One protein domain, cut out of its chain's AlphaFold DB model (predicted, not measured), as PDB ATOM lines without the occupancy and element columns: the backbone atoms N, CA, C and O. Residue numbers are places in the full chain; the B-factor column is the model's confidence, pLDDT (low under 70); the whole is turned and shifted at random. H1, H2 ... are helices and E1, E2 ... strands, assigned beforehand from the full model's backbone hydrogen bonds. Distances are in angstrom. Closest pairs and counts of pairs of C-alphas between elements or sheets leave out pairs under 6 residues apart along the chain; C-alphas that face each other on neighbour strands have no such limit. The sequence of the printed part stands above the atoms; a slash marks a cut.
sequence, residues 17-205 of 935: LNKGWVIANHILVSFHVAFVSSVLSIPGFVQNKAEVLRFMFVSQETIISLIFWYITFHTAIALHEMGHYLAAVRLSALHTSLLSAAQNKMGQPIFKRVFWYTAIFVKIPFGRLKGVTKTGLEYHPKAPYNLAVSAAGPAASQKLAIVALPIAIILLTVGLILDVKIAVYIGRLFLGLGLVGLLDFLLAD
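This is residues 17 to 205 of the 935 residues of the protein "Phosphopyruvate hydratase" of Candidatus Cloacimonetes bacterium (UniProt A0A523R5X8). Four long helices, H1, H3, H6 and H7, form a bundle that runs up and down, each against the one before it in the chain. One part of H3 also packs with the helical hairpin of H4 and H5 and the small strand hairpin of E1 and E2; the short H2 is by the other end of the bundle. The printed part has 189 residues with seven named helices and two named strands, in the order H1 H2 H3 H4 H5 E1 E2 H6 H7, with an antiparallel sheet E1 - E2, and is mostly helix. It is compact, with a radius of gyration of the C-alphas of 18.7 A, and elongated, spanning 63 by 38 by 25 A.

Start at the hairpin of E1, residues 132 to 135, and E2, residues 138 to 141, antiparallel at 153 degrees; N 133 and O 140 are 2.9 A apart, within hydrogen-bond range. Next to the hairpin is H3, residues 60 to 90, the hub, touching 6 other helices, with its centre 2.9 A from the mean of the C-alphas; the closest C-alphas of H3 and E2 are those of Tyr 85 and Pro 141, 5.8 A apart. Residues 120 to 125 of H5, residues 110 to 126, touch H3 at a steep tilt of 64 degrees, closest at the C-alphas of Ala 78 and Phe 121, 5.0 A. H4, residues 96 to 107, makes a helical hairpin with H5, closest at the C-alphas of Met 106 and Arg 113, 6.3 A. H6, residues 147 to 177, touches H3 with residues 148 to 160 alone, at a shallow tilt of 32 degrees, opposite ways, closest at the C-alphas of His 80 and Gly 153, 4.4 A. H7, residues 181 to 203, forms a helical hairpin with H6, closest at the C-alphas of Ala 161 and Gly 194, 4.0 A. H1, residues 20 to 41, touches H7 at a shallow tilt of 26 degrees, opposite ways, closest at the C-alphas of Val 33 and Gly 192, 5.6 A. H2, residues 49 to 58, touches H1, closest at the C-alphas of Ser 38 and Met 56, 6.3 A, and is apart from H4. In H2, H3 and H7 every O i to N i+4 pair is within hydrogen-bond range; in H1 14 of 18 are, in H4 6 of 8, in H5 10 of 13 and in H6 23 of 27.

Find C-alpha 20 at (45.173, -9.331, -30.057); from there H1 runs 32.8 A. H3 runs 44.4 A from C-alpha 60 at (19.187, 3.756, -16.818), and H5 25.2 A. H6 runs 45.5 A, with a kink of 28 degrees near residue 154. H7 runs 32.5 A to C-alpha 203 at (50.056, -6.277, -19.700).

The C-alphas farthest apart, those of Gln 47 and Thr 96, are 62.8 A apart. The printed part has no cut, and no link is long. Mean pLDDT of the printed part is 82.3; look for values under 70 at residues 17 to 25 and 140 to 146, among others.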
ATOM      1  N   LEU A  17      50.466 -14.962 -28.303       43.94
ATOM      2  CA  LEU A  17      49.323 -14.376 -27.594       43.94
ATOM      3  C   LEU A  17      49.376 -12.836 -27.479       43.94
ATOM      4  O   LEU A  17      48.420 -12.241 -27.008       43.94
ATOM      5  N   ASN A  18      50.455 -12.162 -27.887       53.59
ATOM      6  CA  ASN A  18      50.836 -10.870 -27.291       53.59
ATOM      7  C   ASN A  18      50.227  -9.569 -27.866       53.59
ATOM      8  O   ASN A  18      50.546  -8.508 -27.341       53.59
ATOM      9  N   LYS A  19      49.377  -9.577 -28.906       52.44
ATOM     10  CA  LYS A  19      48.837  -8.312 -29.475       52.44
ATOM     11  C   LYS A  19      47.313  -8.233 -29.544       52.44
ATOM     12  O   LYS A  19      46.741  -7.315 -28.961       52.44
ATOM     13  N   GLY A  20      46.641  -9.236 -30.108       51.72
ATOM     14  CA  GLY A  20      45.173  -9.331 -30.057       51.72
ATOM     15  C   GLY A  20      44.582  -9.343 -28.632       51.72
ATOM     16  O   GLY A  20      43.468  -8.866 -28.422       51.72
ATOM     17  N   TRP A  21      45.344  -9.810 -27.633       60.34
ATOM     18  CA  TRP A  21      44.938  -9.826 -26.218       60.34
ATOM     19  C   TRP A  21      44.872  -8.443 -25.564       60.34
ATOM     20  O   TRP A  21      44.073  -8.245 -24.657       60.34
ATOM     21  N   VAL A  22      45.682  -7.477 -26.004       62.91
ATOM     22  CA  VAL A  22      45.722  -6.134 -25.400       62.91
ATOM     23  C   VAL A  22      44.399  -5.413 -25.615       62.91
ATOM     24  O   VAL A  22      43.817  -4.852 -24.692       62.91
ATOM     25  N   ILE A  23      43.870  -5.515 -26.827       65.94
ATOM     26  CA  ILE A  23      42.627  -4.854 -27.216       65.94
ATOM     27  C   ILE A  23      41.420  -5.631 -26.691       65.94
ATOM     28  O   ILE A  23      40.460  -5.021 -26.226       65.94
ATOM     29  N   ALA A  24      41.497  -6.966 -26.651       68.38
ATOM     30  CA  ALA A  24      40.524  -7.777 -25.922       68.38
ATOM     31  C   ALA A  24      40.477  -7.395 -24.429       68.38
ATOM     32  O   ALA A  24      39.391  -7.238 -23.879       68.38
ATOM     33  N   ASN A  25      41.630  -7.143 -23.799       69.81
ATOM     34  CA  ASN A  25      41.715  -6.633 -22.431       69.81
ATOM     35  C   ASN A  25      41.146  -5.220 -22.307       69.81
ATOM     36  O   ASN A  25      40.421  -4.963 -21.354       69.81
ATOM     37  N   HIS A  26      41.400  -4.303 -23.249       77.94
ATOM     38  CA  HIS A  26      40.784  -2.969 -23.211       77.94
ATOM     39  C   HIS A  26      39.264  -3.069 -23.235       77.94
ATOM     40  O   HIS A  26      38.609  -2.414 -22.430       77.94
ATOM     41  N   ILE A  27      38.700  -3.914 -24.102       82.31
ATOM     42  CA  ILE A  27      37.251  -4.140 -24.187       82.31
ATOM     43  C   ILE A  27      36.729  -4.745 -22.882       82.31
ATOM     44  O   ILE A  27      35.779  -4.220 -22.299       82.31
ATOM     45  N   LEU A  28      37.361  -5.827 -22.419       82.62
ATOM     46  CA  LEU A  28      36.925  -6.608 -21.266       82.62
ATOM     47  C   LEU A  28      37.044  -5.811 -19.964       82.62
ATOM     48  O   LEU A  28      36.090  -5.750 -19.196       82.62
ATOM     49  N   VAL A  29      38.184  -5.169 -19.713       84.00
ATOM     50  CA  VAL A  29      38.421  -4.357 -18.511       84.00
ATOM     51  C   VAL A  29      37.518  -3.130 -18.515       84.00
ATOM     52  O   VAL A  29      36.896  -2.851 -17.494       84.00
ATOM     53  N   SER A  30      37.378  -2.432 -19.650       86.12
ATOM     54  CA  SER A  30      36.455  -1.292 -19.740       86.12
ATOM     55  C   SER A  30      35.026  -1.720 -19.403       86.12
ATOM     56  O   SER A  30      34.316  -0.988 -18.720       86.12
ATOM     57  N   PHE A  31      34.607  -2.908 -19.858       88.38
ATOM     58  CA  PHE A  31      33.281  -3.454 -19.572       88.38
ATOM     59  C   PHE A  31      33.128  -3.755 -18.077       88.38
ATOM     60  O   PHE A  31      32.206  -3.255 -17.436       88.38
ATOM     61  N   HIS A  32      34.069  -4.502 -17.493       85.19
ATOM     62  CA  HIS A  32      34.024  -4.848 -16.072       85.19
ATOM     63  C   HIS A  32      34.036  -3.604 -15.188       85.19
ATOM     64  O   HIS A  32      33.209  -3.500 -14.292       85.19
ATOM     65  N   VAL A  33      34.914  -2.632 -15.444       87.31
ATOM     66  CA  VAL A  33      34.978  -1.421 -14.618       87.31
ATOM     67  C   VAL A  33      33.703  -0.593 -14.762       87.31
ATOM     68  O   VAL A  33      33.166  -0.148 -13.750       87.31
ATOM     69  N   ALA A  34      33.168  -0.420 -15.973       87.19
ATOM     70  CA  ALA A  34      31.955   0.368 -16.178       87.19
ATOM     71  C   ALA A  34      30.737  -0.226 -15.453       87.19
ATOM     72  O   ALA A  34      30.023   0.505 -14.761       87.19
ATOM     73  N   PHE A  35      30.549  -1.546 -15.554       86.69
ATOM     74  CA  PHE A  35      29.416  -2.241 -14.945       86.69
ATOM     75  C   PHE A  35      29.624  -2.507 -13.452       86.69
ATOM     76  O   PHE A  35      28.746  -2.182 -12.665       86.69
ATOM     77  N   VAL A  36      30.776  -3.009 -13.005       86.12
ATOM     78  CA  VAL A  36      31.023  -3.266 -11.571       86.12
ATOM     79  C   VAL A  36      31.021  -1.967 -10.766       86.12
ATOM     80  O   VAL A  36      30.462  -1.927  -9.674       86.12
ATOM     81  N   SER A  37      31.563  -0.870 -11.308       85.62
ATOM     82  CA  SER A  37      31.528   0.421 -10.608       85.62
ATOM     83  C   SER A  37      30.127   1.034 -10.515       85.62
ATOM     84  O   SER A  37      29.931   1.936  -9.707       85.62
ATOM     85  N   SER A  38      29.137   0.548 -11.280       87.00
ATOM     86  CA  SER A  38      27.737   0.991 -11.142       87.00
ATOM     87  C   SER A  38      27.131   0.648  -9.783       87.00
ATOM     88  O   SER A  38      26.222   1.337  -9.331       87.00
ATOM     89  N   VAL A  39      27.708  -0.327  -9.071       85.38
ATOM     90  CA  VAL A  39      27.355  -0.656  -7.682       85.38
ATOM     91  C   VAL A  39      27.546   0.550  -6.751       85.38
ATOM     92  O   VAL A  39      26.788   0.721  -5.801       85.38
ATOM     93  N   LEU A  40      28.493   1.445  -7.059       83.62
ATOM     94  CA  LEU A  40      28.729   2.683  -6.302       83.62
ATOM     95  C   LEU A  40      27.602   3.717  -6.463       83.62
ATOM     96  O   LEU A  40      27.609   4.740  -5.789       83.62
ATOM     97  N   SER A  41      26.659   3.471  -7.373       83.38
ATOM     98  CA  SER A  41      25.496   4.320  -7.637       83.38
ATOM     99  C   SER A  41      24.183   3.667  -7.182       83.38
ATOM    100  O   SER A  41      23.113   4.169  -7.519       83.38
ATOM    101  N   ILE A  42      24.244   2.554  -6.433       81.88
ATOM    102  CA  ILE A  42      23.051   1.844  -5.953       81.88
ATOM    103  C   ILE A  42      22.230   2.742  -5.013       81.88
ATOM    104  O   ILE A  42      22.767   3.260  -4.034       81.88
ATOM    105  N   PRO A  43      20.916   2.891  -5.256       74.50
ATOM    106  CA  PRO A  43      20.020   3.562  -4.325       74.50
ATOM    107  C   PRO A  43      19.901   2.791  -3.002       74.50
ATOM    108  O   PRO A  43      19.834   1.564  -3.000       74.50
ATOM    109  N   GLY A  44      19.773   3.497  -1.876       69.88
ATOM    110  CA  GLY A  44      19.733   2.898  -0.530       69.88
ATOM    111  C   GLY A  44      18.553   1.960  -0.208       69.88
ATOM    112  O   GLY A  44      18.429   1.537   0.935       69.88
ATOM    113  N   PHE A  45      17.681   1.636  -1.170       67.25
ATOM    114  CA  PHE A  45      16.484   0.799  -0.986       67.25
ATOM    115  C   PHE A  45      16.580  -0.610  -1.605       67.25
ATOM    116  O   PHE A  45      15.596  -1.344  -1.591       67.25
ATOM    117  N   VAL A  46      17.734  -1.006  -2.153       73.19
ATOM    118  CA  VAL A  46      17.929  -2.335  -2.763       73.19
ATOM    119  C   VAL A  46      18.147  -3.403  -1.681       73.19
ATOM    120  O   VAL A  46      19.101  -3.305  -0.913       73.19
ATOM    121  N   GLN A  47      17.293  -4.434  -1.621       72.06
ATOM    122  CA  GLN A  47      17.281  -5.412  -0.517       72.06
ATOM    123  C   GLN A  47      17.821  -6.804  -0.878       72.06
ATOM    124  O   GLN A  47      18.160  -7.582   0.014       72.06
ATOM    125  N   ASN A  48      17.926  -7.153  -2.165       83.00
ATOM    126  CA  ASN A  48      18.380  -8.484  -2.585       83.00
ATOM    127  C   ASN A  48      19.279  -8.468  -3.836       83.00
ATOM    128  O   ASN A  48      19.347  -7.500  -4.593       83.00
ATOM    129  N   LYS A  49      19.981  -9.586  -4.076       83.62
ATOM    130  CA  LYS A  49      20.926  -9.736  -5.201       83.62
ATOM    131  C   LYS A  49      20.257  -9.572  -6.574       83.62
ATOM    132  O   LYS A  49      20.905  -9.108  -7.509       83.62
ATOM    133  N   ALA A  50      18.984  -9.951  -6.709       82.44
ATOM    134  CA  ALA A  50      18.259  -9.854  -7.975       82.44
ATOM    135  C   ALA A  50      17.970  -8.392  -8.352       82.44
ATOM    136  O   ALA A  50      18.077  -8.024  -9.521       82.44
ATOM    137  N   GLU A  51      17.666  -7.546  -7.370       81.19
ATOM    138  CA  GLU A  51      17.479  -6.106  -7.558       81.19
ATOM    139  C   GLU A  51      18.782  -5.392  -7.930       81.19
ATOM    140  O   GLU A  51      18.768  -4.556  -8.832       81.19
ATOM    141  N   VAL A  52      19.921  -5.776  -7.334       82.12
ATOM    142  CA  VAL A  52      21.246  -5.266  -7.742       82.12
ATOM    143  C   VAL A  52      21.523  -5.593  -9.212       82.12
ATOM    144  O   VAL A  52      21.902  -4.714  -9.983       82.12
ATOM    145  N   LEU A  53      21.279  -6.836  -9.641       81.56
ATOM    146  CA  LEU A  53      21.484  -7.240 -11.037       81.56
ATOM    147  C   LEU A  53      20.535  -6.514 -12.001       81.56
ATOM    148  O   LEU A  53      20.964  -6.086 -13.074       81.56
ATOM    149  N   ARG A  54      19.264  -6.324 -11.621       82.19
ATOM    150  CA  ARG A  54      18.310  -5.523 -12.407       82.19
ATOM    151  C   ARG A  54      18.757  -4.069 -12.522       82.19
ATOM    152  O   ARG A  54      18.657  -3.498 -13.603       82.19
ATOM    153  N   PHE A  55      19.283  -3.488 -11.450       84.06
ATOM    154  CA  PHE A  55      19.829  -2.135 -11.469       84.06
ATOM    155  C   PHE A  55      21.031  -2.024 -12.416       84.06
ATOM    156  O   PHE A  55      21.059  -1.137 -13.264       84.06
ATOM    157  N   MET A  56      21.980  -2.957 -12.340       82.81
ATOM    158  CA  MET A  56      23.193  -2.932 -13.163       82.81
ATOM    159  C   MET A  56      22.935  -3.153 -14.663       82.81
ATOM    160  O   MET A  56      23.635  -2.566 -15.486       82.81
ATOM    161  N   PHE A  57      21.978  -4.019 -15.024       84.44
ATOM    162  CA  PHE A  57      21.808  -4.482 -16.410       84.44
ATOM    163  C   PHE A  57      20.489  -4.087 -17.079       84.44
ATOM    164  O   PHE A  57      20.412  -4.114 -18.306       84.44
ATOM    165  N   VAL A  58      19.471  -3.648 -16.334       83.62
ATOM    166  CA  VAL A  58      18.122  -3.371 -16.873       83.62
ATOM    167  C   VAL A  58      17.636  -1.946 -16.544       83.62
ATOM    168  O   VAL A  58      16.503  -1.593 -16.856       83.62
ATOM    169  N   SER A  59      18.475  -1.089 -15.950       86.69
ATOM    170  CA  SER A  59      18.099   0.288 -15.585       86.69
ATOM    171  C   SER A  59      18.748   1.353 -16.479       86.69
ATOM    172  O   SER A  59      19.497   1.053 -17.408       86.69
ATOM    173  N   GLN A  60      18.491   2.632 -16.181       84.31
ATOM    174  CA  GLN A  60      19.187   3.756 -16.818       84.31
ATOM    175  C   GLN A  60      20.714   3.697 -16.604       84.31
ATOM    176  O   GLN A  60      21.466   4.157 -17.465       84.31
ATOM    177  N   GLU A  61      21.190   3.054 -15.529       86.00
ATOM    178  CA  GLU A  61      22.622   2.814 -15.309       86.00
ATOM    179  C   GLU A  61      23.257   1.921 -16.367       86.00
ATOM    180  O   GLU A  61      24.450   2.059 -16.637       86.00
ATOM    181  N   THR A  62      22.490   1.035 -17.005       88.00
ATOM    182  CA  THR A  62      22.993   0.226 -18.118       88.00
ATOM    183  C   THR A  62      23.451   1.129 -19.254       88.00
ATOM    184  O   THR A  62      24.531   0.935 -19.805       88.00
ATOM    185  N   ILE A  63      22.665   2.160 -19.578       89.44
ATOM    186  CA  ILE A  63      22.982   3.108 -20.650       89.44
ATOM    187  C   ILE A  63      24.226   3.921 -20.276       89.44
ATOM    188  O   ILE A  63      25.143   4.043 -21.087       89.44
ATOM    189  N   ILE A  64      24.302   4.413 -19.035       88.38
ATOM    190  CA  ILE A  64      25.470   5.155 -18.529       88.38
ATOM    191  C   ILE A  64      26.729   4.276 -18.567       88.38
ATOM    192  O   ILE A  64      27.774   4.704 -19.056       88.38
ATOM    193  N   SER A  65      26.627   3.023 -18.124       89.81
ATOM    194  CA  SER A  65      27.738   2.067 -18.105       89.81
ATOM    195  C   SER A  65      28.178   1.673 -19.517       89.81
ATOM    196  O   SER A  65      29.374   1.566 -19.772       89.81
ATOM    197  N   LEU A  66      27.252   1.543 -20.474       90.06
ATOM    198  CA  LEU A  66      27.582   1.337 -21.890       90.06
ATOM    199  C   LEU A  66      28.306   2.547 -22.494       90.06
ATOM    200  O   LEU A  66      29.279   2.368 -23.227       90.06
ATOM    201  N   ILE A  67      27.883   3.772 -22.159       91.44
ATOM    202  CA  ILE A  67      28.566   5.005 -22.581       91.44
ATOM    203  C   ILE A  67      29.977   5.061 -21.984       91.44
ATOM    204  O   ILE A  67      30.940   5.323 -22.704       91.44
ATOM    205  N   PHE A  68      30.133   4.771 -20.690       92.50
ATOM    206  CA  PHE A  68      31.439   4.759 -20.027       92.50
ATOM    207  C   PHE A  68      32.354   3.677 -20.582       92.50
ATOM    208  O   PHE A  68      33.525   3.958 -20.838       92.50
ATOM    209  N   TRP A  69      31.830   2.475 -20.820       92.00
ATOM    210  CA  TRP A  69      32.548   1.400 -21.496       92.00
ATOM    211  C   TRP A  69      33.059   1.868 -22.860       92.00
ATOM    212  O   TRP A  69      34.256   1.772 -23.129       92.00
ATOM    213  N   TYR A  70      32.175   2.444 -23.679       89.94
ATOM    214  CA  TYR A  70      32.510   2.938 -25.009       89.94
ATOM    215  C   TYR A  70      33.596   4.020 -24.965       89.94
ATOM    216  O   TYR A  70      34.601   3.903 -25.670       89.94
ATOM    217  N   ILE A  71      33.431   5.046 -24.122       91.38
ATOM    218  CA  ILE A  71      34.401   6.142 -23.982       91.38
ATOM    219  C   ILE A  71      35.747   5.603 -23.496       91.38
ATOM    220  O   ILE A  71      36.782   5.940 -24.070       91.38
ATOM    221  N   THR A  72      35.738   4.754 -22.469       89.62
ATOM    222  CA  THR A  72      36.956   4.222 -21.851       89.62
ATOM    223  C   THR A  72      37.760   3.389 -22.843       89.62
ATOM    224  O   THR A  72      38.950   3.636 -23.037       89.62
ATOM    225  N   PHE A  73      37.092   2.461 -23.527       87.56
ATOM    226  CA  PHE A  73      37.701   1.585 -24.519       87.56
ATOM    227  C   PHE A  73      38.349   2.375 -25.667       87.56
ATOM    228  O   PHE A  73      39.532   2.192 -25.961       87.56
ATOM    229  N   HIS A  74      37.607   3.295 -26.294       88.31
ATOM    230  CA  HIS A  74      38.128   4.058 -27.432       88.31
ATOM    231  C   HIS A  74      39.225   5.041 -27.009       88.31
ATOM    232  O   HIS A  74      40.176   5.242 -27.760       88.31
ATOM    233  N   THR A  75      39.136   5.616 -25.806       89.25
ATOM    234  CA  THR A  75      40.161   6.526 -25.271       89.25
ATOM    235  C   THR A  75      41.477   5.800 -24.998       89.25
ATOM    236  O   THR A  75      42.539   6.331 -25.321       89.25
ATOM    237  N   ALA A  76      41.421   4.582 -24.451       84.81
ATOM    238  CA  ALA A  76      42.609   3.774 -24.193       84.81
ATOM    239  C   ALA A  76      43.354   3.424 -25.492       84.81
ATOM    240  O   ALA A  76      44.549   3.705 -25.600       84.81
ATOM    241  N   ILE A  77      42.637   2.930 -26.513       84.81
ATOM    242  CA  ILE A  77      43.215   2.682 -27.846       84.81
ATOM    243  C   ILE A  77      43.778   3.975 -28.437       84.81
ATOM    244  O   ILE A  77      44.903   3.991 -28.937       84.81
ATOM    245  N   ALA A  78      43.000   5.063 -28.385       88.19
ATOM    246  CA  ALA A  78      43.396   6.342 -28.958       88.19
ATOM    247  C   ALA A  78      44.733   6.817 -28.391       88.19
ATOM    248  O   ALA A  78      45.620   7.168 -29.163       88.19
ATOM    249  N   LEU A  79      44.896   6.815 -27.065       88.56
ATOM    250  CA  LEU A  79      46.098   7.326 -26.409       88.56
ATOM    251  C   LEU A  79      47.311   6.412 -26.587       88.56
ATOM    252  O   LEU A  79      48.403   6.928 -26.831       88.56
ATOM    253  N   HIS A  80      47.128   5.091 -26.516       86.06
ATOM    254  CA  HIS A  80      48.209   4.126 -26.731       86.06
ATOM    255  C   HIS A  80      48.806   4.275 -28.138       86.06
ATOM    256  O   HIS A  80      49.995   4.555 -28.313       86.06
ATOM    257  N   GLU A  81      47.959   4.188 -29.163       84.81
ATOM    258  CA  GLU A  81      48.389   4.268 -30.560       84.81
ATOM    259  C   GLU A  81      48.828   5.681 -30.956       84.81
ATOM    260  O   GLU A  81      49.746   5.853 -31.761       84.81
ATOM    261  N   MET A  82      48.237   6.720 -30.358       88.44
ATOM    262  CA  MET A  82      48.722   8.094 -30.503       88.44
ATOM    263  C   MET A  82      50.134   8.244 -29.930       88.44
ATOM    264  O   MET A  82      50.945   8.954 -30.524       88.44
ATOM    265  N   GLY A  83      50.461   7.559 -28.830       86.00
ATOM    266  CA  GLY A  83      51.816   7.490 -28.282       86.00
ATOM    267  C   GLY A  83      52.819   6.950 -29.302       86.00
ATOM    268  O   GLY A  83      53.816   7.615 -29.599       86.00
ATOM    269  N   HIS A  84      52.518   5.795 -29.902       84.00
ATOM    270  CA  HIS A  84      53.331   5.206 -30.966       84.00
ATOM    271  C   HIS A  84      53.450   6.115 -32.196       84.00
ATOM    272  O   HIS A  84      54.554   6.367 -32.681       84.00
ATOM    273  N   TYR A  85      52.329   6.645 -32.688       85.44
ATOM    274  CA  TYR A  85      52.292   7.488 -33.880       85.44
ATOM    275  C   TYR A  85      53.083   8.786 -33.686       85.44
ATOM    276  O   TYR A  85      53.912   9.143 -34.520       85.44
ATOM    277  N   LEU A  86      52.879   9.490 -32.569       86.94
ATOM    278  CA  LEU A  86      53.595  10.734 -32.291       86.94
ATOM    279  C   LEU A  86      55.087  10.504 -32.059       86.94
ATOM    280  O   LEU A  86      55.888  11.334 -32.485       86.94
ATOM    281  N   ALA A  87      55.470   9.395 -31.421       83.50
ATOM    282  CA  ALA A  87      56.873   9.013 -31.313       83.50
ATOM    283  C   ALA A  87      57.476   8.731 -32.695       83.50
ATOM    284  O   ALA A  87      58.531   9.270 -33.007       83.50
ATOM    285  N   ALA A  88      56.777   7.991 -33.558       81.56
ATOM    286  CA  ALA A  88      57.233   7.722 -34.919       81.56
ATOM    287  C   ALA A  88      57.397   9.004 -35.757       81.56
ATOM    288  O   ALA A  88      58.345   9.109 -36.528       81.56
ATOM    289  N   VAL A  89      56.523  10.004 -35.588       82.62
ATOM    290  CA  VAL A  89      56.669  11.305 -36.269       82.62
ATOM    291  C   VAL A  89      57.862  12.097 -35.723       82.62
ATOM    292  O   VAL A  89      58.614  12.676 -36.506       82.62
ATOM    293  N   ARG A  90      58.060  12.118 -34.397       82.06
ATOM    294  CA  ARG A  90      59.189  12.823 -33.754       82.06
ATOM    295  C   ARG A  90      60.542  12.221 -34.126       82.06
ATOM    296  O   ARG A  90      61.494  12.963 -34.342       82.06
ATOM    297  N   LEU A  91      60.602  10.896 -34.199       76.00
ATOM    298  CA  LEU A  91      61.805  10.116 -34.490       76.00
ATOM    299  C   LEU A  91      62.016   9.877 -35.990       76.00
ATOM    300  O   LEU A  91      62.784   9.002 -36.364       76.00
ATOM    301  N   SER A  92      61.279  10.579 -36.859       73.38
ATOM    302  CA  SER A  92      61.363  10.408 -38.317       73.38
ATOM    303  C   SER A  92      61.213   8.954 -38.800       73.38
ATOM    304  O   SER A  92      61.673   8.594 -39.880       73.38
ATOM    305  N   ALA A  93      60.542   8.115 -38.009       70.31
ATOM    306  CA  ALA A  93      60.357   6.691 -38.256       70.31
ATOM    307  C   ALA A  93      59.046   6.394 -39.003       70.31
ATOM    308  O   ALA A  93      58.762   5.251 -39.339       70.31
ATOM    309  N   LEU A  94      58.205   7.396 -39.269       77.19
ATOM    310  CA  LEU A  94      57.002   7.198 -40.077       77.19
ATOM    311  C   LEU A  94      57.368   6.955 -41.553       77.19
ATOM    312  O   LEU A  94      58.331   7.528 -42.060       77.19
ATOM    313  N   HIS A  95      56.561   6.167 -42.267       71.56
ATOM    314  CA  HIS A  95      56.696   6.010 -43.718       71.56
ATOM    315  C   HIS A  95      56.777   7.372 -44.441       71.56
ATOM    316  O   HIS A  95      55.987   8.283 -44.166       71.56
ATOM    317  N   THR A  96      57.700   7.490 -45.399       64.62
ATOM    318  CA  THR A  96      58.087   8.747 -46.074       64.62
ATOM    319  C   THR A  96      56.905   9.517 -46.658       64.62
ATOM    320  O   THR A  96      56.809  10.726 -46.473       64.62
ATOM    321  N   SER A  97      55.941   8.820 -47.265       72.81
ATOM    322  CA  SER A  97      54.734   9.433 -47.850       72.81
ATOM    323  C   SER A  97      53.833  10.184 -46.859       72.81
ATOM    324  O   SER A  97      52.954  10.940 -47.271       72.81
ATOM    325  N   LEU A  98      54.010   9.967 -45.555       77.38
ATOM    326  CA  LEU A  98      53.208  10.580 -44.497       77.38
ATOM    327  C   LEU A  98      54.035  11.479 -43.577       77.38
ATOM    328  O   LEU A  98      53.465  12.336 -42.897       77.38
ATOM    329  N   LEU A  99      55.354  11.280 -43.547       77.69
ATOM    330  CA  LEU A  99      56.241  11.914 -42.584       77.69
ATOM    331  C   LEU A  99      56.251  13.439 -42.736       77.69
ATOM    332  O   LEU A  99      55.962  14.130 -41.762       77.69
ATOM    333  N   SER A 100      56.466  13.965 -43.945       75.00
ATOM    334  CA  SER A 100      56.559  15.416 -44.181       75.00
ATOM    335  C   SER A 100      55.267  16.152 -43.807       75.00
ATOM    336  O   SER A 100      55.291  17.205 -43.167       75.00
ATOM    337  N   ALA A 101      54.108  15.570 -44.136       81.38
ATOM    338  CA  ALA A 101      52.809  16.136 -43.777       81.38
ATOM    339  C   ALA A 101      52.581  16.132 -42.255       81.38
ATOM    340  O   ALA A 101      52.073  17.109 -41.699       81.38
ATOM    341  N   ALA A 102      52.966  15.050 -41.573       81.94
ATOM    342  CA  ALA A 102      52.833  14.924 -40.126       81.94
ATOM    343  C   ALA A 102      53.814  15.834 -39.363       81.94
ATOM    344  O   ALA A 102      53.422  16.464 -38.382       81.94
ATOM    345  N   GLN A 103      55.058  15.961 -39.831       81.44
ATOM    346  CA  GLN A 103      56.067  16.850 -39.249       81.44
ATOM    347  C   GLN A 103      55.682  18.323 -39.399       81.44
ATOM    348  O   GLN A 103      55.758  19.066 -38.423       81.44
ATOM    349  N   ASN A 104      55.158  18.733 -40.561       82.75
ATOM    350  CA  ASN A 104      54.627  20.086 -40.746       82.75
ATOM    351  C   ASN A 104      53.500  20.375 -39.738       82.75
ATOM    352  O   ASN A 104      53.538  21.373 -39.022       82.75
ATOM    353  N   LYS A 105      52.537  19.455 -39.587       85.06
ATOM    354  CA  LYS A 105      51.464  19.580 -38.585       85.06
ATOM    355  C   LYS A 105      51.996  19.635 -37.148       85.06
ATOM    356  O   LYS A 105      51.445  20.370 -36.332       85.06
ATOM    357  N   MET A 106      53.072  18.910 -36.842       82.69
ATOM    358  CA  MET A 106      53.717  18.939 -35.528       82.69
ATOM    359  C   MET A 106      54.472  20.249 -35.266       82.69
ATOM    360  O   MET A 106      54.485  20.709 -34.128       82.69
ATOM    361  N   GLY A 107      55.053  20.868 -36.296       75.81
ATOM    362  CA  GLY A 107      55.750  22.156 -36.209       75.81
ATOM    363  C   GLY A 107      54.829  23.373 -36.059       75.81
ATOM    364  O   GLY A 107      55.294  24.450 -35.702       75.81
ATOM    365  N   GLN A 108      53.517  23.223 -36.275       84.44
ATOM    366  CA  GLN A 108      52.557  24.331 -36.192       84.44
ATOM    367  C   GLN A 108      52.382  24.884 -34.762       84.44
ATOM    368  O   GLN A 108      52.621  24.159 -33.784       84.44
ATOM    369  N   PRO A 109      51.911  26.145 -34.623       84.38
ATOM    370  CA  PRO A 109      51.574  26.749 -33.334       84.38
ATOM    371  C   PRO A 109      50.591  25.900 -32.522       84.38
ATOM    372  O   PRO A 109      49.768  25.171 -33.088       84.38
ATOM    373  N   ILE A 110      50.646  26.041 -31.194       81.50
ATOM    374  CA  ILE A 110      49.914  25.206 -30.224       81.50
ATOM    375  C   ILE A 110      48.430  25.032 -30.582       81.50
ATOM    376  O   ILE A 110      47.938  23.907 -30.576       81.50
ATOM    377  N   PHE A 111      47.744  26.103 -30.998       84.19
ATOM    378  CA  PHE A 111      46.314  26.067 -31.315       84.19
ATOM    379  C   PHE A 111      45.987  25.110 -32.474       84.19
ATOM    380  O   PHE A 111      45.122  24.249 -32.347       84.19
ATOM    381  N   LYS A 112      46.737  25.178 -33.583       81.69
ATOM    382  CA  LYS A 112      46.558  24.270 -34.733       81.69
ATOM    383  C   LYS A 112      47.005  22.841 -34.416       81.69
ATOM    384  O   LYS A 112      46.426  21.880 -34.923       81.69
ATOM    385  N   ARG A 113      48.010  22.701 -33.548       85.00
ATOM    386  CA  ARG A 113      48.515  21.406 -33.086       85.00
ATOM    387  C   ARG A 113      47.476  20.653 -32.253       85.00
ATOM    388  O   ARG A 113      47.331  19.450 -32.439       85.00
ATOM    389  N   VAL A 114      46.714  21.357 -31.411       86.81
ATOM    390  CA  VAL A 114      45.608  20.773 -30.634       86.81
ATOM    391  C   VAL A 114      44.552  20.171 -31.561       86.81
ATOM    392  O   VAL A 114      44.219  19.005 -31.390       86.81
ATOM    393  N   PHE A 115      44.106  20.877 -32.608       89.00
ATOM    394  CA  PHE A 115      43.152  20.304 -33.575       89.00
ATOM    395  C   PHE A 115      43.681  19.047 -34.265       89.00
ATOM    396  O   PHE A 115      42.930  18.098 -34.498       89.00
ATOM    397  N   TRP A 116      44.974  19.017 -34.592       87.56
ATOM    398  CA  TRP A 116      45.597  17.834 -35.174       87.56
ATOM    399  C   TRP A 116      45.652  16.664 -34.182       87.56
ATOM    400  O   TRP A 116      45.289  15.549 -34.550       87.56
ATOM    401  N   TYR A 117      46.021  16.914 -32.925       88.69
ATOM    402  CA  TYR A 117      45.987  15.916 -31.853       88.69
ATOM    403  C   TYR A 117      44.576  15.383 -31.598       88.69
ATOM    404  O   TYR A 117      44.399  14.168 -31.524       88.69
ATOM    405  N   THR A 118      43.563  16.247 -31.575       88.94
ATOM    406  CA  THR A 118      42.156  15.838 -31.471       88.94
ATOM    407  C   THR A 118      41.741  14.979 -32.664       88.94
ATOM    408  O   THR A 118      41.115  13.934 -32.496       88.94
ATOM    409  N   ALA A 119      42.134  15.359 -33.884       87.94
ATOM    410  CA  ALA A 119      41.842  14.571 -35.076       87.94
ATOM    411  C   ALA A 119      42.520  13.189 -35.051       87.94
ATOM    412  O   ALA A 119      41.927  12.219 -35.521       87.94
ATOM    413  N   ILE A 120      43.738  13.090 -34.510       88.50
ATOM    414  CA  ILE A 120      44.441  11.818 -34.289       88.50
ATOM    415  C   ILE A 120      43.666  10.962 -33.285       88.50
ATOM    416  O   ILE A 120      43.290   9.838 -33.616       88.50
ATOM    417  N   PHE A 121      43.368  11.522 -32.111       90.50
ATOM    418  CA  PHE A 121      42.652  10.854 -31.026       90.50
ATOM    419  C   PHE A 121      41.310  10.271 -31.489       90.50
ATOM    420  O   PHE A 121      41.007   9.115 -31.216       90.50
ATOM    421  N   VAL A 122      40.534  11.032 -32.267       89.75
ATOM    422  CA  VAL A 122      39.224  10.583 -32.764       89.75
ATOM    423  C   VAL A 122      39.350   9.536 -33.872       89.75
ATOM    424  O   VAL A 122      38.547   8.612 -33.934       89.75
ATOM    425  N   LYS A 123      40.323   9.655 -34.785       87.88
ATOM    426  CA  LYS A 123      40.393   8.789 -35.980       87.88
ATOM    427  C   LYS A 123      41.068   7.443 -35.736       87.88
ATOM    428  O   LYS A 123      40.764   6.491 -36.461       87.88
ATOM    429  N   ILE A 124      41.986   7.371 -34.772       85.94
ATOM    430  CA  ILE A 124      42.763   6.163 -34.464       85.94
ATOM    431  C   ILE A 124      41.867   4.971 -34.106       85.94
ATOM    432  O   ILE A 124      41.991   3.954 -34.789       85.94
ATOM    433  N   PRO A 125      40.915   5.074 -33.155       83.94
ATOM    434  CA  PRO A 125      40.093   3.934 -32.742       83.94
ATOM    435  C   PRO A 125      39.253   3.330 -33.870       83.94
ATOM    436  O   PRO A 125      38.858   2.170 -33.806       83.94
ATOM    437  N   PHE A 126      39.010   4.078 -34.947       83.81
ATOM    438  CA  PHE A 126      38.260   3.605 -36.114       83.81
ATOM    439  C   PHE A 126      39.154   3.196 -37.289       83.81
ATOM    440  O   PHE A 126      38.640   2.844 -38.347       83.81
ATOM    441  N   GLY A 127      40.482   3.258 -37.143       78.00
ATOM    442  CA  GLY A 127      41.435   2.901 -38.199       78.00
ATOM    443  C   GLY A 127      41.408   3.870 -39.383       78.00
ATOM    444  O   GLY A 127      41.816   3.520 -40.484       78.00
ATOM    445  N   ARG A 128      40.893   5.091 -39.177       84.12
ATOM    446  CA  ARG A 128      40.715   6.107 -40.230       84.12
ATOM    447  C   ARG A 128      41.882   7.093 -40.311       84.12
ATOM    448  O   ARG A 128      41.865   8.001 -41.145       84.12
ATOM    449  N   LEU A 129      42.878   6.971 -39.431       83.19
ATOM    450  CA  LEU A 129      44.066   7.820 -39.460       83.19
ATOM    451  C   LEU A 129      45.054   7.313 -40.520       83.19
ATOM    452  O   LEU A 129      45.530   6.182 -40.455       83.19
ATOM    453  N   LYS A 130      45.426   8.179 -41.468       76.81
ATOM    454  CA  LYS A 130      46.488   7.870 -42.434       76.81
ATOM    455  C   LYS A 130      47.806   7.599 -41.694       76.81
ATOM    456  O   LYS A 130      48.318   8.475 -41.000       76.81
ATOM    457  N   GLY A 131      48.357   6.400 -41.879       72.69
ATOM    458  CA  GLY A 131      49.612   5.965 -41.253       72.69
ATOM    459  C   GLY A 131      49.458   4.990 -40.099       72.69
ATOM    460  O   GLY A 131      50.470   4.454 -39.666       72.69
ATOM    461  N   VAL A 132      48.230   4.711 -39.660       77.00
ATOM    462  CA  VAL A 132      47.916   3.610 -38.744       77.00
ATOM    463  C   VAL A 132      47.091   2.587 -39.516       77.00
ATOM    464  O   VAL A 132      46.060   2.928 -40.093       77.00
ATOM    465  N   THR A 133      47.564   1.347 -39.594       75.00
ATOM    466  CA  THR A 133      46.820   0.248 -40.222       75.00
ATOM    467  C   THR A 133      46.004  -0.488 -39.189       75.00
ATOM    468  O   THR A 133      46.534  -0.819 -38.131       75.00
ATOM    469  N   LYS A 134      44.746  -0.779 -39.533       77.38
ATOM    470  CA  LYS A 134      43.891  -1.683 -38.773       77.38
ATOM    471  C   LYS A 134      43.838  -3.049 -39.458       77.38
ATOM    472  O   LYS A 134      43.382  -3.133 -40.597       77.38
ATOM    473  N   THR A 135      44.267  -4.101 -38.771       70.00
ATOM    474  CA  THR A 135      44.147  -5.502 -39.212       70.00
ATOM    475  C   THR A 135      43.376  -6.281 -38.153       70.00
ATOM    476  O   THR A 135      43.893  -6.570 -37.078       70.00
ATOM    477  N   GLY A 136      42.101  -6.577 -38.421       71.50
ATOM    478  CA  GLY A 136      41.200  -7.132 -37.407       71.50
ATOM    479  C   GLY A 136      40.951  -6.130 -36.274       71.50
ATOM    480  O   GLY A 136      40.460  -5.027 -36.522       71.50
ATOM    481  N   LEU A 137      41.284  -6.511 -35.036       64.75
ATOM    482  CA  LEU A 137      41.254  -5.616 -33.876       64.75
ATOM    483  C   LEU A 137      42.567  -4.858 -33.666       64.75
ATOM    484  O   LEU A 137      42.575  -3.965 -32.838       64.75
ATOM    485  N   GLU A 138      43.645  -5.161 -34.389       64.19
ATOM    486  CA  GLU A 138      44.974  -4.585 -34.143       64.19
ATOM    487  C   GLU A 138      45.182  -3.258 -34.880       64.19
ATOM    488  O   GLU A 138      44.768  -3.119 -36.031       64.19
ATOM    489  N   TYR A 139      45.867  -2.310 -34.233       70.56
ATOM    490  CA  TYR A 139      46.231  -0.999 -34.777       70.56
ATOM    491  C   TYR A 139      47.740  -0.833 -34.665       70.56
ATOM    492  O   TYR A 139      48.278  -1.024 -33.583       70.56
ATOM    493  N   HIS A 140      48.432  -0.496 -35.753       69.56
ATOM    494  CA  HIS A 140      49.874  -0.241 -35.699       69.56
ATOM    495  C   HIS A 140      50.284   0.900 -36.632       69.56
ATOM    496  O   HIS A 140      49.761   0.993 -37.752       69.56
ATOM    497  N   PRO A 141      51.238   1.761 -36.229       69.19
ATOM    498  CA  PRO A 141      51.814   2.737 -37.138       69.19
ATOM    499  C   PRO A 141      52.632   2.036 -38.229       69.19
ATOM    500  O   PRO A 141      53.357   1.076 -37.971       69.19
ATOM    501  N   LYS A 142      52.573   2.560 -39.454       64.19
ATOM    502  CA  LYS A 142      53.471   2.172 -40.550       64.19
ATOM    503  C   LYS A 142      54.869   2.762 -40.313       64.19
ATOM    504  O   LYS A 142      55.231   3.762 -40.936       64.19
ATOM    505  N   ALA A 143      55.612   2.169 -39.383       63.06
ATOM    506  CA  ALA A 143      56.966   2.553 -38.991       63.06
ATOM    507  C   ALA A 143      57.854   1.299 -38.821       63.06
ATOM    508  O   ALA A 143      57.335   0.249 -38.430       63.06
ATOM    509  N   PRO A 144      59.170   1.365 -39.109       56.97
ATOM    510  CA  PRO A 144      60.091   0.269 -38.845       56.97
ATOM    511  C   PRO A 144      60.213   0.012 -37.336       56.97
ATOM    512  O   PRO A 144      59.918   0.877 -36.507       56.97
ATOM    513  N   TYR A 145      60.629  -1.204 -36.973       59.06
ATOM    514  CA  TYR A 145      60.729  -1.620 -35.575       59.06
ATOM    515  C   TYR A 145      61.817  -0.822 -34.842       59.06
ATOM    516  O   TYR A 145      63.005  -1.090 -35.000       59.06
ATOM    517  N   ASN A 146      61.388   0.143 -34.030       69.81
ATOM    518  CA  ASN A 146      62.227   0.978 -33.173       69.81
ATOM    519  C   ASN A 146      61.790   0.761 -31.714       69.81
ATOM    520  O   ASN A 146      60.595   0.832 -31.394       69.81
ATOM    521  N   LEU A 147      62.746   0.465 -30.826       74.50
ATOM    522  CA  LEU A 147      62.463   0.161 -29.421       74.50
ATOM    523  C   LEU A 147      61.841   1.363 -28.690       74.50
ATOM    524  O   LEU A 147      60.909   1.176 -27.913       74.50
ATOM    525  N   ALA A 148      62.277   2.590 -28.988       75.94
ATOM    526  CA  ALA A 148      61.709   3.805 -28.406       75.94
ATOM    527  C   ALA A 148      60.283   4.078 -28.907       75.94
ATOM    528  O   ALA A 148      59.413   4.437 -28.113       75.94
ATOM    529  N   VAL A 149      60.004   3.836 -30.196       77.56
ATOM    530  CA  VAL A 149      58.628   3.892 -30.728       77.56
ATOM    531  C   VAL A 149      57.764   2.836 -30.041       77.56
ATOM    532  O   VAL A 149      56.666   3.155 -29.595       77.56
ATOM    533  N   SER A 150      58.273   1.612 -29.883       76.88
ATOM    534  CA  SER A 150      57.571   0.510 -29.206       76.88
ATOM    535  C   SER A 150      57.339   0.780 -27.713       76.88
ATOM    536  O   SER A 150      56.336   0.353 -27.159       76.88
ATOM    537  N   ALA A 151      58.224   1.528 -27.052       80.50
ATOM    538  CA  ALA A 151      58.064   1.926 -25.656       80.50
ATOM    539  C   ALA A 151      57.066   3.091 -25.468       80.50
ATOM    540  O   ALA A 151      56.556   3.290 -24.363       80.50
ATOM    541  N   ALA A 152      56.771   3.865 -26.521       82.88
ATOM    542  CA  ALA A 152      55.970   5.087 -26.424       82.88
ATOM    543  C   ALA A 152      54.471   4.850 -26.179       82.88
ATOM    544  O   ALA A 152      53.855   5.649 -25.472       82.88
ATOM    545  N   GLY A 153      53.896   3.773 -26.725       81.00
ATOM    546  CA  GLY A 153      52.498   3.387 -26.489       81.00
ATOM    547  C   GLY A 153      52.235   3.046 -25.020       81.00
ATOM    548  O   GLY A 153      51.485   3.773 -24.366       81.00
ATOM    549  N   PRO A 154      52.954   2.066 -24.433       82.50
ATOM    550  CA  PRO A 154      52.865   1.767 -23.004       82.50
ATOM    551  C   PRO A 154      53.108   2.995 -22.111       82.50
ATOM    552  O   PRO A 154      52.410   3.196 -21.118       82.50
ATOM    553  N   ALA A 155      54.060   3.864 -22.472       84.25
ATOM    554  CA  ALA A 155      54.318   5.098 -21.729       84.25
ATOM    555  C   ALA A 155      53.136   6.087 -21.766       84.25
ATOM    556  O   ALA A 155      52.913   6.812 -20.793       84.25
ATOM    557  N   ALA A 156      52.382   6.148 -22.867       87.00
ATOM    558  CA  ALA A 156      51.177   6.969 -22.966       87.00
ATOM    559  C   ALA A 156      50.056   6.427 -22.065       87.00
ATOM    560  O   ALA A 156      49.431   7.201 -21.338       87.00
ATOM    561  N   SER A 157      49.872   5.109 -22.025       87.50
ATOM    562  CA  SER A 157      48.892   4.447 -21.154       87.50
ATOM    563  C   SER A 157      49.230   4.579 -19.671       87.50
ATOM    564  O   SER A 157      48.350   4.837 -18.849       87.50
ATOM    565  N   GLN A 158      50.518   4.531 -19.321       88.81
ATOM    566  CA  GLN A 158      50.975   4.833 -17.966       88.81
ATOM    567  C   GLN A 158      50.624   6.272 -17.558       88.81
ATOM    568  O   GLN A 158      50.147   6.504 -16.450       88.81
ATOM    569  N   LYS A 159      50.830   7.250 -18.453       89.88
ATOM    570  CA  LYS A 159      50.459   8.650 -18.193       89.88
ATOM    571  C   LYS A 159      48.952   8.817 -18.018       89.88
ATOM    572  O   LYS A 159      48.544   9.562 -17.132       89.88
ATOM    573  N   LEU A 160      48.141   8.106 -18.808       90.81
ATOM    574  CA  LEU A 160      46.689   8.069 -18.625       90.81
ATOM    575  C   LEU A 160      46.329   7.578 -17.219       90.81
ATOM    576  O   LEU A 160      45.561   8.241 -16.528       90.81
ATOM    577  N   ALA A 161      46.931   6.475 -16.768       91.12
ATOM    578  CA  ALA A 161      46.703   5.933 -15.431       91.12
ATOM    579  C   ALA A 161      47.100   6.911 -14.316       91.12
ATOM    580  O   ALA A 161      46.317   7.142 -13.394       91.12
ATOM    581  N   ILE A 162      48.289   7.516 -14.424       91.81
ATOM    582  CA  ILE A 162      48.823   8.471 -13.439       91.81
ATOM    583  C   ILE A 162      47.914   9.695 -13.291       91.81
ATOM    584  O   ILE A 162      47.767  10.205 -12.187       91.81
ATOM    585  N   VAL A 163      47.304  10.168 -14.381       93.56
ATOM    586  CA  VAL A 163      46.397  11.325 -14.341       93.56
ATOM    587  C   VAL A 163      44.997  10.921 -13.881       93.56
ATOM    588  O   VAL A 163      44.402  11.606 -13.053       93.56
ATOM    589  N   ALA A 164      44.456   9.820 -14.403       94.00
ATOM    590  CA  ALA A 164      43.051   9.483 -14.215       94.00
ATOM    591  C   ALA A 164      42.743   8.847 -12.850       94.00
ATOM    592  O   ALA A 164      41.706   9.155 -12.267       94.00
ATOM    593  N   LEU A 165      43.633   8.008 -12.304       94.50
ATOM    594  CA  LEU A 165      43.382   7.319 -11.029       94.50
ATOM    595  C   LEU A 165      43.269   8.275  -9.825       94.50
ATOM    596  O   LEU A 165      42.326   8.110  -9.054       94.50
ATOM    597  N   PRO A 166      44.137   9.293  -9.644       95.88
ATOM    598  CA  PRO A 166      43.978  10.247  -8.545       95.88
ATOM    599  C   PRO A 166      42.667  11.033  -8.628       95.88
ATOM    600  O   PRO A 166      41.989  11.205  -7.618       95.88
ATOM    601  N   ILE A 167      42.279  11.460  -9.836       95.19
ATOM    602  CA  ILE A 167      41.009  12.161 -10.073       95.19
ATOM    603  C   ILE A 167      39.831  11.252  -9.715       95.19
ATOM    604  O   ILE A 167      38.908  11.685  -9.027       95.19
ATOM    605  N   ALA A 168      39.884   9.986 -10.137       94.75
ATOM    606  CA  ALA A 168      38.869   8.994  -9.807       94.75
ATOM    607  C   ALA A 168      38.709   8.830  -8.293       94.75
ATOM    608  O   ALA A 168      37.593   8.901  -7.795       94.75
ATOM    609  N   ILE A 169      39.819   8.663  -7.564       94.69
ATOM    610  CA  ILE A 169      39.809   8.496  -6.106       94.69
ATOM    611  C   ILE A 169      39.169   9.714  -5.437       94.69
ATOM    612  O   ILE A 169      38.218   9.552  -4.682       94.69
ATOM    613  N   ILE A 170      39.627  10.927  -5.760       95.06
ATOM    614  CA  ILE A 170      39.107  12.160  -5.150       95.06
ATOM    615  C   ILE A 170      37.601  12.300  -5.403       95.06
ATOM    616  O   ILE A 170      36.837  12.520  -4.466       95.06
ATOM    617  N   LEU A 171      37.159  12.150  -6.654       94.44
ATOM    618  CA  LEU A 171      35.758  12.361  -7.021       94.44
ATOM    619  C   LEU A 171      34.831  11.268  -6.490       94.44
ATOM    620  O   LEU A 171      33.715  11.581  -6.081       94.44
ATOM    621  N   LEU A 172      35.283  10.012  -6.448       92.38
ATOM    622  CA  LEU A 172      34.518   8.927  -5.835       92.38
ATOM    623  C   LEU A 172      34.409   9.127  -4.322       92.38
ATOM    624  O   LEU A 172      33.319   8.994  -3.781       92.38
ATOM    625  N   THR A 173      35.494   9.501  -3.640       92.25
ATOM    626  CA  THR A 173      35.467   9.768  -2.195       92.25
ATOM    627  C   THR A 173      34.544  10.937  -1.861       92.25
ATOM    628  O   THR A 173      33.666  10.797  -1.015       92.25
ATOM    629  N   VAL A 174      34.686  12.071  -2.552       91.81
ATOM    630  CA  VAL A 174      33.824  13.246  -2.346       91.81
ATOM    631  C   VAL A 174      32.371  12.923  -2.693       91.81
ATOM    632  O   VAL A 174      31.470  13.254  -1.928       91.81
ATOM    633  N   GLY A 175      32.137  12.245  -3.818       90.56
ATOM    634  CA  GLY A 175      30.800  11.883  -4.276       90.56
ATOM    635  C   GLY A 175      30.075  10.925  -3.337       90.56
ATOM    636  O   GLY A 175      28.884  11.102  -3.121       90.56
ATOM    637  N   LEU A 176      30.784   9.956  -2.750       89.06
ATOM    638  CA  LEU A 176      30.201   8.994  -1.813       89.06
ATOM    639  C   LEU A 176      29.991   9.581  -0.411       89.06
ATOM    640  O   LEU A 176      29.008   9.242   0.236       89.06
ATOM    641  N   ILE A 177      30.882  10.459   0.065       90.81
ATOM    642  CA  ILE A 177      30.754  11.084   1.395       90.81
ATOM    643  C   ILE A 177      29.680  12.178   1.398       90.81
ATOM    644  O   ILE A 177      28.925  12.293   2.358       90.81
ATOM    645  N   LEU A 178      29.626  12.993   0.342       89.88
ATOM    646  CA  LEU A 178      28.714  14.138   0.241       89.88
ATOM    647  C   LEU A 178      27.435  13.831  -0.560       89.88
ATOM    648  O   LEU A 178      26.669  14.750  -0.836       89.88
ATOM    649  N   ASP A 179      27.232  12.575  -0.973       85.69
ATOM    650  CA  ASP A 179      26.118  12.113  -1.822       85.69
ATOM    651  C   ASP A 179      25.946  12.914  -3.136       85.69
ATOM    652  O   ASP A 179      24.852  13.146  -3.659       85.69
ATOM    653  N   VAL A 180      27.062  13.360  -3.722       91.88
ATOM    654  CA  VAL A 180      27.067  14.116  -4.982       91.88
ATOM    655  C   VAL A 180      27.139  13.143  -6.160       91.88
ATOM    656  O   VAL A 180      28.219  12.782  -6.633       91.88
ATOM    657  N   LYS A 181      25.973  12.758  -6.692       86.81
ATOM    658  CA  LYS A 181      25.842  11.785  -7.802       86.81
ATOM    659  C   LYS A 181      26.716  12.097  -9.022       86.81
ATOM    660  O   LYS A 181      27.330  11.200  -9.594       86.81
ATOM    661  N   ILE A 182      26.821  13.371  -9.402       89.56
ATOM    662  CA  ILE A 182      27.651  13.803 -10.541       89.56
ATOM    663  C   ILE A 182      29.135  13.494 -10.289       89.56
ATOM    664  O   ILE A 182      29.826  13.031 -11.196       89.56
ATOM    665  N   ALA A 183      29.622  13.690  -9.060       89.44
ATOM    666  CA  ALA A 183      31.001  13.376  -8.698       89.44
ATOM    667  C   ALA A 183      31.259  11.862  -8.749       89.44
ATOM    668  O   ALA A 183      32.294  11.445  -9.267       89.44
ATOM    669  N   VAL A 184      30.290  11.033  -8.334       87.88
ATOM    670  CA  VAL A 184      30.373   9.568  -8.469       87.88
ATOM    671  C   VAL A 184      30.461   9.152  -9.941       87.88
ATOM    672  O   VAL A 184      31.323   8.353 -10.299       87.88
ATOM    673  N   TYR A 185      29.637   9.719 -10.826       92.06
ATOM    674  CA  TYR A 185      29.672   9.390 -12.256       92.06
ATOM    675  C   TYR A 185      30.975   9.806 -12.942       92.06
ATOM    676  O   TYR A 185      31.570   9.004 -13.664       92.06
ATOM    677  N   ILE A 186      31.457  11.026 -12.695       91.62
ATOM    678  CA  ILE A 186      32.740  11.477 -13.249       91.62
ATOM    679  C   ILE A 186      33.876  10.618 -12.672       91.62
ATOM    680  O   ILE A 186      34.724  10.134 -13.422       91.62
ATOM    681  N   GLY A 187      33.853  10.337 -11.368       91.69
ATOM    682  CA  GLY A 187      34.813   9.454 -10.707       91.69
ATOM    683  C   GLY A 187      34.852   8.045 -11.309       91.69
ATOM    684  O   GLY A 187      35.934   7.523 -11.569       91.69
ATOM    685  N   ARG A 188      33.691   7.452 -11.625       93.38
ATOM    686  CA  ARG A 188      33.570   6.147 -12.306       93.38
ATOM    687  C   ARG A 188      34.193   6.154 -13.703       93.38
ATOM    688  O   ARG A 188      34.900   5.212 -14.058       93.38
ATOM    689  N   LEU A 189      33.973   7.211 -14.487       92.69
ATOM    690  CA  LEU A 189      34.580   7.344 -15.814       92.69
ATOM    691  C   LEU A 189      36.113   7.416 -15.725       92.69
ATOM    692  O   LEU A 189      36.812   6.694 -16.436       92.69
ATOM    693  N   PHE A 190      36.644   8.245 -14.820       93.62
ATOM    694  CA  PHE A 190      38.088   8.347 -14.597       93.62
ATOM    695  C   PHE A 190      38.687   7.055 -14.023       93.62
ATOM    696  O   PHE A 190      39.816   6.707 -14.370       93.62
ATOM    697  N   LEU A 191      37.932   6.299 -13.218       93.00
ATOM    698  CA  LEU A 191      38.341   4.977 -12.740       93.00
ATOM    699  C   LEU A 191      38.508   3.998 -13.910       93.00
ATOM    700  O   LEU A 191      39.519   3.300 -13.978       93.00
ATOM    701  N   GLY A 192      37.560   3.994 -14.853       90.56
ATOM    702  CA  GLY A 192      37.646   3.236 -16.104       90.56
ATOM    703  C   GLY A 192      38.904   3.575 -16.895       90.56
ATOM    704  O   GLY A 192      39.716   2.694 -17.182       90.56
ATOM    705  N   LEU A 193      39.100   4.862 -17.193       92.31
ATOM    706  CA  LEU A 193      40.266   5.354 -17.934       92.31
ATOM    707  C   LEU A 193      41.587   4.988 -17.246       92.31
ATOM    708  O   LEU A 193      42.532   4.538 -17.898       92.31
ATOM    709  N   GLY A 194      41.640   5.150 -15.925       91.56
ATOM    710  CA  GLY A 194      42.823   4.885 -15.123       91.56
ATOM    711  C   GLY A 194      43.188   3.404 -15.046       91.56
ATOM    712  O   GLY A 194      44.348   3.052 -15.257       91.56
ATOM    713  N   LEU A 195      42.210   2.529 -14.786       90.69
ATOM    714  CA  LEU A 195      42.434   1.084 -14.668       90.69
ATOM    715  C   LEU A 195      42.775   0.437 -16.008       90.69
ATOM    716  O   LEU A 195      43.664  -0.411 -16.058       90.69
ATOM    717  N   VAL A 196      42.115   0.851 -17.091       89.00
ATOM    718  CA  VAL A 196      42.430   0.340 -18.430       89.00
ATOM    719  C   VAL A 196      43.822   0.797 -18.854       89.00
ATOM    720  O   VAL A 196      44.606  -0.041 -19.283       89.00
ATOM    721  N   GLY A 197      44.181   2.071 -18.652       87.12
ATOM    722  CA  GLY A 197      45.539   2.561 -18.921       87.12
ATOM    723  C   GLY A 197      46.616   1.867 -18.075       87.12
ATOM    724  O   GLY A 197      47.700   1.561 -18.575       87.12
ATOM    725  N   LEU A 198      46.315   1.566 -16.806       87.56
ATOM    726  CA  LEU A 198      47.230   0.864 -15.905       87.56
ATOM    727  C   LEU A 198      47.442  -0.585 -16.346       87.56
ATOM    728  O   LEU A 198      48.584  -1.028 -16.461       87.56
ATOM    729  N   LEU A 199      46.358  -1.322 -16.593       84.88
ATOM    730  CA  LEU A 199      46.433  -2.716 -17.022       84.88
ATOM    731  C   LEU A 199      47.037  -2.837 -18.416       84.88
ATOM    732  O   LEU A 199      47.817  -3.752 -18.649       84.88
ATOM    733  N   ASP A 200      46.770  -1.887 -19.306       80.69
ATOM    734  CA  ASP A 200      47.443  -1.797 -20.595       80.69
ATOM    735  C   ASP A 200      48.961  -1.630 -20.433       80.69
ATOM    736  O   ASP A 200      49.732  -2.412 -20.982       80.69
ATOM    737  N   PHE A 201      49.424  -0.702 -19.591       81.88
ATOM    738  CA  PHE A 201      50.855  -0.564 -19.298       81.88
ATOM    739  C   PHE A 201      51.470  -1.836 -18.679       81.88
ATOM    740  O   PHE A 201      52.593  -2.218 -19.019       81.88
ATOM    741  N   LEU A 202      50.745  -2.498 -17.772       77.56
ATOM    742  CA  LEU A 202      51.220  -3.695 -17.074       77.56
ATOM    743  C   LEU A 202      51.198  -4.960 -17.941       77.56
ATOM    744  O   LEU A 202      52.003  -5.853 -17.686       77.56
ATOM    745  N   LEU A 203      50.298  -5.056 -18.924       71.69
ATOM    746  CA  LEU A 203      50.056  -6.277 -19.700       71.69
ATOM    747  C   LEU A 203      50.536  -6.188 -21.153       71.69
ATOM    748  O   LEU A 203      50.955  -7.209 -21.691       71.69
ATOM    749  N   ALA A 204      50.489  -5.015 -21.792       60.06
ATOM    750  CA  ALA A 204      50.685  -4.900 -23.238       60.06
ATOM    751  C   ALA A 204      52.145  -4.982 -23.687       60.06
ATOM    752  O   ALA A 204      52.416  -5.563 -24.735       60.06
ATOM    753  N   ASP A 205      53.096  -4.432 -22.921       61.97
ATOM    754  CA  ASP A 205      54.528  -4.582 -23.232       61.97
ATOM    755  C   ASP A 205      55.472  -4.146 -22.079       61.97
ATOM    756  O   ASP A 205      56.420  -3.375 -22.292       61.97
TER     757      ASP A 205